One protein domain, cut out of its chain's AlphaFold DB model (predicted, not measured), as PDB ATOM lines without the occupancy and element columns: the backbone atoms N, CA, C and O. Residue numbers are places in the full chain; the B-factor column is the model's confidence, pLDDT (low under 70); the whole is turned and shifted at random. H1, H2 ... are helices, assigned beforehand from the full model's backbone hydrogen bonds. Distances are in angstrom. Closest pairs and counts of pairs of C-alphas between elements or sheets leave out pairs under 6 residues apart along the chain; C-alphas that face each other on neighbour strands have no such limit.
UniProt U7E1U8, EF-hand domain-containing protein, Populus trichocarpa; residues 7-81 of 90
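This is residues 7 to 81 of the 90 residues of the protein "EF-hand domain-containing protein" of Populus trichocarpa (UniProt U7E1U8). At one end four helices, H1 to H4, make a body with few helix contacts, where H1 touches H2 and H3 touches H4; from it a winding stretch without a named element, residues 55 to 74, leads to the short helix H5 at the far end. H3 is nearest to the mean of the C-alphas and H5 farthest from it. The printed part has 75 residues with five named helices, H1 to H5 in chain order, and no named strand; its class is all helix. It is compact, with a radius of gyration of the C-alphas of 12.7 A and spans of 37 by 27 by 20 A.

Find C-alpha 8 at (178.669, 133.099, 198.054); from there H1, residues 8 to 17, runs 14.5 A. H2 is residues 21 to 24, and H3, residues 26 to 32, runs 10.1 A. Look next at C-alpha 42 at (165.196, 133.692, 193.609), where H4, residues 42 to 54, begins its 18.4 A. H5, residues 75 to 80, ends at C-alpha 80, (187.194, 161.710, 190.005).

H1 touches H2, closest at the C-alphas of Val 12 and Thr 24, 6.1 A apart. H1 and H3 are close but not clearly touching, with the C-alphas of Leu 8 and Phe 29 closest at 7.3 A. H2 and H3 meet only through their link. H4 touches H3 with residues 44 to 48 alone; the closest C-alphas, of Leu 32 and Glu 44, are 5.8 A apart, at a steep tilt of 64 degrees, opposite ways. H2 and H4 are only just apart, closest 8.3 A, and H5 touches no helix. In H1, H3, H4 and H5 every O i to N i+4 pair is within hydrogen-bond range; H2 is too short for one.

The C-alphas of Phe 42 and Asp 81 are the two farthest apart, 38.1 A. The printed part has no cut. The link from H4 to H5 is long, 20 residues. Mean pLDDT of the printed part is 85.3; residues 70 to 71 and 80 to 81 are under 70.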
ATOM      1  N   SER A   7     174.376 130.663 198.306       90.88
ATOM      2  CA  SER A   7     175.443 131.271 199.105       90.88
ATOM      3  C   SER A   7     176.617 131.733 198.229       90.88
ATOM      4  O   SER A   7     176.858 131.191 197.147       90.88
ATOM      5  N   LEU A   8     177.434 132.668 198.732       88.38
ATOM      6  CA  LEU A   8     178.669 133.099 198.054       88.38
ATOM      7  C   LEU A   8     179.582 131.919 197.677       88.38
ATOM      8  O   LEU A   8     180.223 131.922 196.625       88.38
ATOM      9  N   ARG A   9     179.639 130.883 198.521       89.38
ATOM     10  CA  ARG A   9     180.443 129.689 198.248       89.38
ATOM     11  C   ARG A   9     179.908 128.911 197.048       89.38
ATOM     12  O   ARG A   9     180.680 128.581 196.153       89.38
ATOM     13  N   GLU A  10     178.607 128.642 197.019       89.44
ATOM     14  CA  GLU A  10     177.963 127.924 195.910       89.44
ATOM     15  C   GLU A  10     178.071 128.704 194.602       89.44
ATOM     16  O   GLU A  10     178.360 128.122 193.555       89.44
ATOM     17  N   TYR A  11     177.928 130.027 194.684       86.88
ATOM     18  CA  TYR A  11     178.143 130.946 193.576       86.88
ATOM     19  C   TYR A  11     179.551 130.809 192.980       86.88
ATOM     20  O   TYR A  11     179.712 130.532 191.788       86.88
ATOM     21  N   VAL A  12     180.590 130.935 193.812       86.69
ATOM     22  CA  VAL A  12     181.990 130.830 193.371       86.69
ATOM     23  C   VAL A  12     182.298 129.437 192.813       86.69
ATOM     24  O   VAL A  12     182.967 129.321 191.782       86.69
ATOM     25  N   ASP A  13     181.809 128.380 193.461       88.94
ATOM     26  CA  ASP A  13     182.038 127.000 193.028       88.94
ATOM     27  C   ASP A  13     181.375 126.708 191.670       88.94
ATOM     28  O   ASP A  13     181.969 126.028 190.825       88.94
ATOM     29  N   TYR A  14     180.182 127.255 191.415       86.88
ATOM     30  CA  TYR A  14     179.504 127.157 190.119       86.88
ATOM     31  C   TYR A  14     180.280 127.873 189.005       86.88
ATOM     32  O   TYR A  14     180.506 127.310 187.931       86.88
ATOM     33  N   LEU A  15     180.741 129.099 189.256       85.44
ATOM     34  CA  LEU A  15     181.443 129.897 188.248       85.44
ATOM     35  C   LEU A  15     182.823 129.341 187.892       85.44
ATOM     36  O   LEU A  15     183.203 129.354 186.718       85.44
ATOM     37  N   LYS A  16     183.542 128.790 188.879       84.31
ATOM     38  CA  LYS A  16     184.814 128.086 188.650       84.31
ATOM     39  C   LYS A  16     184.639 126.887 187.721       84.31
ATOM     40  O   LYS A  16     185.456 126.699 186.827       84.31
ATOM     41  N   LYS A  17     183.566 126.105 187.891       84.31
ATOM     42  CA  LYS A  17     183.270 124.955 187.016       84.31
ATOM     43  C   LYS A  17     182.998 125.368 185.569       84.31
ATOM     44  O   LYS A  17     183.332 124.621 184.658       84.31
ATOM     45  N   ASN A  18     182.434 126.556 185.363       77.88
ATOM     46  CA  ASN A  18     182.059 127.061 184.044       77.88
ATOM     47  C   ASN A  18     183.124 127.966 183.393       77.88
ATOM     48  O   ASN A  18     182.844 128.572 182.363       77.88
ATOM     49  N   ASN A  19     184.332 128.074 183.972       76.88
ATOM     50  CA  ASN A  19     185.417 128.963 183.519       76.88
ATOM     51  C   ASN A  19     184.998 130.437 183.346       76.88
ATOM     52  O   ASN A  19     185.593 131.173 182.557       76.88
ATOM     53  N   ASN A  20     183.977 130.889 184.077       74.44
ATOM     54  CA  ASN A  20     183.372 132.197 183.852       74.44
ATOM     55  C   ASN A  20     183.965 133.247 184.807       74.44
ATOM     56  O   ASN A  20     183.347 133.659 185.790       74.44
ATOM     57  N   THR A  21     185.220 133.624 184.546       76.31
ATOM     58  CA  THR A  21     186.071 134.403 185.467       76.31
ATOM     59  C   THR A  21     185.553 135.813 185.745       76.31
ATOM     60  O   THR A  21     185.712 136.300 186.861       76.31
ATOM     61  N   VAL A  22     184.867 136.443 184.789       76.62
ATOM     62  CA  VAL A  22     184.292 137.792 184.952       76.62
ATOM     63  C   VAL A  22     183.280 137.841 186.099       76.62
ATOM     64  O   VAL A  22     183.250 138.797 186.868       76.62
ATOM     65  N   PHE A  23     182.498 136.776 186.270       82.25
ATOM     66  CA  PHE A  23     181.461 136.712 187.299       82.25
ATOM     67  C   PHE A  23     182.024 136.357 188.677       82.25
ATOM     68  O   PHE A  23     181.338 136.493 189.678       82.25
ATOM     69  N   THR A  24     183.283 135.916 188.766       82.75
ATOM     70  CA  THR A  24     183.900 135.593 190.064       82.75
ATOM     71  C   THR A  24     184.272 136.836 190.870       82.75
ATOM     72  O   THR A  24     184.713 136.716 192.014       82.75
ATOM     73  N   HIS A  25     184.101 138.027 190.289       83.88
ATOM     74  CA  HIS A  25     184.448 139.272 190.942       83.88
ATOM     75  C   HIS A  25     183.535 139.530 192.161       83.88
ATOM     76  O   HIS A  25     182.314 139.587 191.996       83.88
ATOM     77  N   PRO A  26     184.083 139.744 193.376       84.44
ATOM     78  CA  PRO A  26     183.280 139.892 194.595       84.44
ATOM     79  C   PRO A  26     182.237 141.013 194.527       84.44
ATOM     80  O   PRO A  26     181.126 140.851 195.023       84.44
ATOM     81  N   SER A  27     182.567 142.127 193.863       87.62
ATOM     82  CA  SER A  27     181.644 143.262 193.714       87.62
ATOM     83  C   SER A  27     180.378 142.925 192.926       87.62
ATOM     84  O   SER A  27     179.362 143.578 193.138       87.62
ATOM     85  N   LEU A  28     180.397 141.896 192.068       89.38
ATOM     86  CA  LEU A  28     179.192 141.445 191.375       89.38
ATOM     87  C   LEU A  28     178.232 140.750 192.341       89.38
ATOM     88  O   LEU A  28     177.046 141.053 192.331       89.38
ATOM     89  N   PHE A  29     178.738 139.860 193.198       91.38
ATOM     90  CA  PHE A  29     177.904 139.196 194.200       91.38
ATOM     91  C   PHE A  29     177.285 140.218 195.156       91.38
ATOM     92  O   PHE A  29     176.077 140.212 195.355       91.38
ATOM     93  N   THR A  30     178.088 141.152 195.675       91.38
ATOM     94  CA  THR A  30     177.592 142.216 196.562       91.38
ATOM     95  C   THR A  30     176.578 143.136 195.880       91.38
ATOM     96  O   THR A  30     175.685 143.643 196.541       91.38
ATOM     97  N   ALA A  31     176.689 143.364 194.569       90.44
ATOM     98  CA  ALA A  31     175.700 144.150 193.831       90.44
ATOM     99  C   ALA A  31     174.391 143.383 193.560       90.44
ATOM    100  O   ALA A  31     173.352 144.006 193.338       90.44
ATOM    101  N   LEU A  32     174.451 142.048 193.529       92.25
ATOM    102  CA  LEU A  32     173.294 141.173 193.340       92.25
ATOM    103  C   LEU A  32     172.530 140.928 194.644       92.25
ATOM    104  O   LEU A  32     171.307 140.878 194.591       92.25
ATOM    105  N   ASP A  33     173.242 140.802 195.765       94.50
ATOM    106  CA  ASP A  33     172.711 140.671 197.129       94.50
ATOM    107  C   ASP A  33     172.142 142.021 197.603       94.50
ATOM    108  O   ASP A  33     172.808 142.820 198.266       94.50
ATOM    109  N   ARG A  34     170.917 142.326 197.163       92.56
ATOM    110  CA  ARG A  34     170.238 143.613 197.367       92.56
ATOM    111  C   ARG A  34     169.760 143.784 198.795       92.56
ATOM    112  O   ARG A  34     169.719 144.919 199.276       92.56
ATOM    113  N   ASP A  35     169.343 142.697 199.435       93.81
ATOM    114  CA  ASP A  35     168.916 142.729 200.832       93.81
ATOM    115  C   ASP A  35     170.100 142.618 201.815       93.81
ATOM    116  O   ASP A  35     169.944 142.925 203.001       93.81
ATOM    117  N   GLY A  36     171.291 142.268 201.315       93.94
ATOM    118  CA  GLY A  36     172.532 142.206 202.082       93.94
ATOM    119  C   GLY A  36     172.563 141.039 203.064       93.94
ATOM    120  O   GLY A  36     173.259 141.112 204.084       93.94
ATOM    121  N   ASN A  37     171.782 139.984 202.810       93.62
ATOM    122  CA  ASN A  37     171.673 138.834 203.703       93.62
ATOM    123  C   ASN A  37     172.838 137.831 203.530       93.62
ATOM    124  O   ASN A  37     172.938 136.867 204.301       93.62
ATOM    125  N   GLY A  38     173.726 138.050 202.550       92.56
ATOM    126  CA  GLY A  38     174.880 137.199 202.250       92.56
ATOM    127  C   GLY A  38     174.572 136.009 201.333       92.56
ATOM    128  O   GLY A  38     175.413 135.112 201.183       92.56
ATOM    129  N   SER A  39     173.385 135.966 200.732       93.69
ATOM    130  CA  SER A  39     172.917 134.912 199.830       93.69
ATOM    131  C   SER A  39     171.984 135.483 198.767       93.69
ATOM    132  O   SER A  39     171.236 136.405 199.044       93.69
ATOM    133  N   LEU A  40     171.993 134.897 197.571       94.25
ATOM    134  CA  LEU A  40     171.071 135.294 196.513       94.25
ATOM    135  C   LEU A  40     169.774 134.501 196.636       94.25
ATOM    136  O   LEU A  40     169.788 133.263 196.592       94.25
ATOM    137  N   ASP A  41     168.661 135.208 196.778       94.75
ATOM    138  CA  ASP A  41     167.330 134.633 196.651       94.75
ATOM    139  C   ASP A  41     166.932 134.419 195.176       94.75
ATOM    140  O   ASP A  41     167.729 134.581 194.244       94.75
ATOM    141  N   PHE A  42     165.692 133.985 194.950       92.06
ATOM    142  CA  PHE A  42     165.196 133.692 193.609       92.06
ATOM    143  C   PHE A  42     165.200 134.920 192.683       92.06
ATOM    144  O   PHE A  42     165.627 134.814 191.531       92.06
ATOM    145  N   GLU A  43     164.773 136.082 193.176       93.25
ATOM    146  CA  GLU A  43     164.686 137.308 192.379       93.25
ATOM    147  C   GLU A  43     166.085 137.848 192.059       93.25
ATOM    148  O   GLU A  43     166.375 138.232 190.922       93.25
ATOM    149  N   GLU A  44     167.000 137.797 193.026       94.69
ATOM    150  CA  GLU A  44     168.403 138.181 192.836       94.69
ATOM    151  C   GLU A  44     169.117 137.241 191.852       94.69
ATOM    152  O   GLU A  44     169.895 137.674 190.992       94.69
ATOM    153  N   THR A  45     168.781 135.950 191.891       91.56
ATOM    154  CA  THR A  45     169.298 134.947 190.951       91.56
ATOM    155  C   THR A  45     168.782 135.167 189.524       91.56
ATOM    156  O   THR A  45     169.528 134.963 188.561       91.56
ATOM    157  N   ILE A  46     167.539 135.631 189.344       92.44
ATOM    158  CA  ILE A  46     167.018 136.005 188.018       92.44
ATOM    159  C   ILE A  46     167.847 137.146 187.418       92.44
ATOM    160  O   ILE A  46     168.200 137.100 186.235       92.44
ATOM    161  N   VAL A  47     168.206 138.152 188.220       91.56
ATOM    162  CA  VAL A  47     169.053 139.264 187.760       91.56
ATOM    163  C   VAL A  47     170.419 138.750 187.298       91.56
ATOM    164  O   VAL A  47     170.867 139.111 186.205       91.56
ATOM    165  N   LEU A  48     171.048 137.850 188.064       90.38
ATOM    166  CA  LEU A  48     172.290 137.183 187.659       90.38
ATOM    167  C   LEU A  48     172.138 136.480 186.300       90.38
ATOM    168  O   LEU A  48     172.974 136.677 185.415       90.38
ATOM    169  N   TYR A  49     171.065 135.707 186.113       89.12
ATOM    170  CA  TYR A  49     170.793 135.016 184.851       89.12
ATOM    171  C   TYR A  49     170.691 135.994 183.672       89.12
ATOM    172  O   TYR A  49     171.309 135.777 182.627       89.12
ATOM    173  N   TYR A  50     169.986 137.116 183.839       90.62
ATOM    174  CA  TYR A  50     169.901 138.145 182.798       90.62
ATOM    175  C   TYR A  50     171.261 138.755 182.453       90.62
ATOM    176  O   TYR A  50     171.554 138.959 181.270       90.62
ATOM    177  N   ILE A  51     172.106 139.043 183.447       88.69
ATOM    178  CA  ILE A  51     173.455 139.582 183.213       88.69
ATOM    179  C   ILE A  51     174.301 138.566 182.437       88.69
ATOM    180  O   ILE A  51     174.963 138.945 181.467       88.69
ATOM    181  N   MET A  52     174.233 137.282 182.812       85.44
ATOM    182  CA  MET A  52     174.940 136.195 182.126       85.44
ATOM    183  C   MET A  52     174.514 136.069 180.661       85.44
ATOM    184  O   MET A  52     175.374 136.067 179.782       85.44
ATOM    185  N   GLN A  53     173.207 136.048 180.381       87.44
ATOM    186  CA  GLN A  53     172.722 135.843 179.010       87.44
ATOM    187  C   GLN A  53     172.859 137.076 178.123       87.44
ATOM    188  O   GLN A  53     173.010 136.943 176.911       87.44
ATOM    189  N   SER A  54     172.817 138.272 178.707       86.94
ATOM    190  CA  SER A  54     173.007 139.514 177.952       86.94
ATOM    191  C   SER A  54     174.475 139.891 177.749       86.94
ATOM    192  O   SER A  54     174.749 140.813 176.983       86.94
ATOM    193  N   GLY A  55     175.417 139.220 178.425       83.44
ATOM    194  CA  GLY A  55     176.841 139.561 178.370       83.44
ATOM    195  C   GLY A  55     177.178 140.909 179.017       83.44
ATOM    196  O   GLY A  55     178.208 141.499 178.708       83.44
ATOM    197  N   ARG A  56     176.320 141.418 179.912       81.88
ATOM    198  CA  ARG A  56     176.456 142.749 180.538       81.88
ATOM    199  C   ARG A  56     177.282 142.752 181.828       81.88
ATOM    200  O   ARG A  56     177.203 143.692 182.611       81.88
ATOM    201  N   ALA A  57     178.075 141.712 182.068       86.44
ATOM    202  CA  ALA A  57     178.986 141.665 183.205       86.44
ATOM    203  C   ALA A  57     180.212 142.554 182.943       86.44
ATOM    204  O   ALA A  57     181.245 142.083 182.470       86.44
ATOM    205  N   LEU A  58     180.085 143.855 183.209       86.31
ATOM    206  CA  LEU A  58     181.157 144.828 183.007       86.31
ATOM    207  C   LEU A  58     181.813 145.183 184.339       86.31
ATOM    208  O   LEU A  58     181.156 145.658 185.263       86.31
ATOM    209  N   ILE A  59     183.126 144.969 184.422       86.88
ATOM    210  CA  ILE A  59     183.948 145.352 185.571       86.88
ATOM    211  C   ILE A  59     184.838 146.517 185.151       86.88
ATOM    212  O   ILE A  59     185.545 146.440 184.144       86.88
ATOM    213  N   CYS A  60     184.825 147.599 185.925       87.69
ATOM    214  CA  CYS A  60     185.783 148.678 185.741       87.69
ATOM    215  C   CYS A  60     187.194 148.177 186.072       87.69
ATOM    216  O   CYS A  60     187.440 147.741 187.190       87.69
ATOM    217  N   GLN A  61     188.132 148.290 185.133       85.62
ATOM    218  CA  GLN A  61     189.512 147.828 185.332       85.62
ATOM    219  C   GLN A  61     190.345 148.725 186.262       85.62
ATOM    220  O   GLN A  61     191.377 148.288 186.757       85.62
ATOM    221  N   SER A  62     189.913 149.968 186.499       86.50
ATOM    222  CA  SER A  62     190.628 150.911 187.368       86.50
ATOM    223  C   SER A  62     190.261 150.707 188.841       86.50
ATOM    224  O   SER A  62     191.133 150.479 189.676       86.50
ATOM    225  N   CYS A  63     188.963 150.703 189.165       87.81
ATOM    226  CA  CYS A  63     188.492 150.574 190.548       87.81
ATOM    227  C   CYS A  63     187.931 149.186 190.902       87.81
ATOM    228  O   CYS A  63     187.429 149.003 192.007       87.81
ATOM    229  N   ASN A  64     187.994 148.212 189.984       86.19
ATOM    230  CA  ASN A  64     187.518 146.835 190.174       86.19
ATOM    231  C   ASN A  64     186.059 146.748 190.663       86.19
ATOM    232  O   ASN A  64     185.694 145.899 191.472       86.19
ATOM    233  N   THR A  65     185.190 147.636 190.176       87.38
ATOM    234  CA  THR A  65     183.771 147.653 190.561       87.38
ATOM    235  C   THR A  65     182.880 147.178 189.421       87.38
ATOM    236  O   THR A  65     183.156 147.462 188.253       87.38
ATOM    237  N   PHE A  66     181.819 146.444 189.758       88.00
ATOM    238  CA  PHE A  66     180.802 146.039 188.797       88.00
ATOM    239  C   PHE A  66     179.949 147.243 188.387       88.00
ATOM    240  O   PHE A  66     179.441 147.979 189.233       88.00
ATOM    241  N   LEU A  67     179.797 147.445 187.080       87.69
ATOM    242  CA  LEU A  67     178.996 148.523 186.512       87.69
ATOM    243  C   LEU A  67     177.539 148.069 186.401       87.69
ATOM    244  O   LEU A  67     177.110 147.554 185.373       87.69
ATOM    245  N   ALA A  68     176.796 148.240 187.494       79.25
ATOM    246  CA  ALA A  68     175.397 147.823 187.596       79.25
ATOM    247  C   ALA A  68     174.400 148.766 186.892       79.25
ATOM    248  O   ALA A  68     173.232 148.411 186.739       79.25
ATOM    249  N   ASP A  69     174.836 149.966 186.504       73.38
ATOM    250  CA  ASP A  69     173.977 151.022 185.961       73.38
ATOM    251  C   ASP A  69     173.980 151.042 184.417       73.38
ATOM    252  O   ASP A  69     174.776 150.369 183.762       73.38
ATOM    253  N   VAL A  70     173.087 151.833 183.820       66.88
ATOM    254  CA  VAL A  70     172.857 151.914 182.364       66.88
ATOM    255  C   VAL A  70     174.072 152.452 181.595       66.88
ATOM    256  O   VAL A  70     174.152 152.317 180.373       66.88
ATOM    257  N   TYR A  71     175.018 153.078 182.295       63.88
ATOM    258  CA  TYR A  71     176.192 153.694 181.699       63.88
ATOM    259  C   TYR A  71     177.344 152.695 181.581       63.88
ATOM    260  O   TYR A  71     177.789 152.099 182.557       63.88
ATOM    261  N   PHE A  72     177.917 152.599 180.381       71.38
ATOM    262  CA  PHE A  72     179.119 151.802 180.096       71.38
ATOM    263  C   PHE A  72     180.414 152.404 180.681       71.38
ATOM    264  O   PHE A  72     181.515 152.010 180.298       71.38
ATOM    265  N   SER A  73     180.303 153.381 181.581       78.31
ATOM    266  CA  SER A  73     181.421 154.136 182.141       78.31
ATOM    267  C   SER A  73     181.346 154.127 183.662       78.31
ATOM    268  O   SER A  73     180.287 154.337 184.251       78.31
ATOM    269  N   CYS A  74     182.487 153.897 184.311       85.38
ATOM    270  CA  CYS A  74     182.581 153.991 185.761       85.38
ATOM    271  C   CYS A  74     182.492 155.458 186.182       85.38
ATOM    272  O   CYS A  74     183.458 156.188 185.994       85.38
ATOM    273  N   ASN A  75     181.371 155.879 186.773       79.81
ATOM    274  CA  ASN A  75     181.196 157.250 187.263       79.81
ATOM    275  C   ASN A  75     182.305 157.657 188.249       79.81
ATOM    276  O   ASN A  75     182.812 158.770 188.194       79.81
ATOM    277  N   GLN A  76     182.725 156.729 189.116       80.31
ATOM    278  CA  GLN A  76     183.786 156.993 190.082       80.31
ATOM    279  C   GLN A  76     185.115 157.320 189.392       80.31
ATOM    280  O   GLN A  76     185.772 158.265 189.790       80.31
ATOM    281  N   CYS A  77     185.503 156.586 188.350       83.69
ATOM    282  CA  CYS A  77     186.738 156.896 187.626       83.69
ATOM    283  C   CYS A  77     186.559 158.107 186.706       83.69
ATOM    284  O   CYS A  77     187.386 159.001 186.700       83.69
ATOM    285  N   PHE A  78     185.441 158.173 185.984       80.19
ATOM    286  CA  PHE A  78     185.181 159.215 184.996       80.19
ATOM    287  C   PHE A  78     185.097 160.620 185.607       80.19
ATOM    288  O   PHE A  78     185.562 161.575 184.994       80.19
ATOM    289  N   CYS A  79     184.512 160.754 186.801       72.44
ATOM    290  CA  CYS A  79     184.308 162.053 187.444       72.44
ATOM    291  C   CYS A  79     185.376 162.417 188.483       72.44
ATOM    292  O   CYS A  79     185.477 163.591 188.827       72.44
ATOM    293  N   LEU A  80     186.134 161.447 189.016       67.00
ATOM    294  CA  LEU A  80     187.194 161.710 190.005       67.00
ATOM    295  C   LEU A  80     188.591 161.809 189.387       67.00
ATOM    296  O   LEU A  80     189.537 162.133 190.104       67.00
ATOM    297  N   ASP A  81     188.734 161.564 188.083       60.22
ATOM    298  CA  ASP A  81     189.932 161.956 187.351       60.22
ATOM    299  C   ASP A  81     189.979 163.496 187.270       60.22
ATOM    300  O   ASP A  81     189.607 164.110 186.273       60.22
TER     301      ASP A  81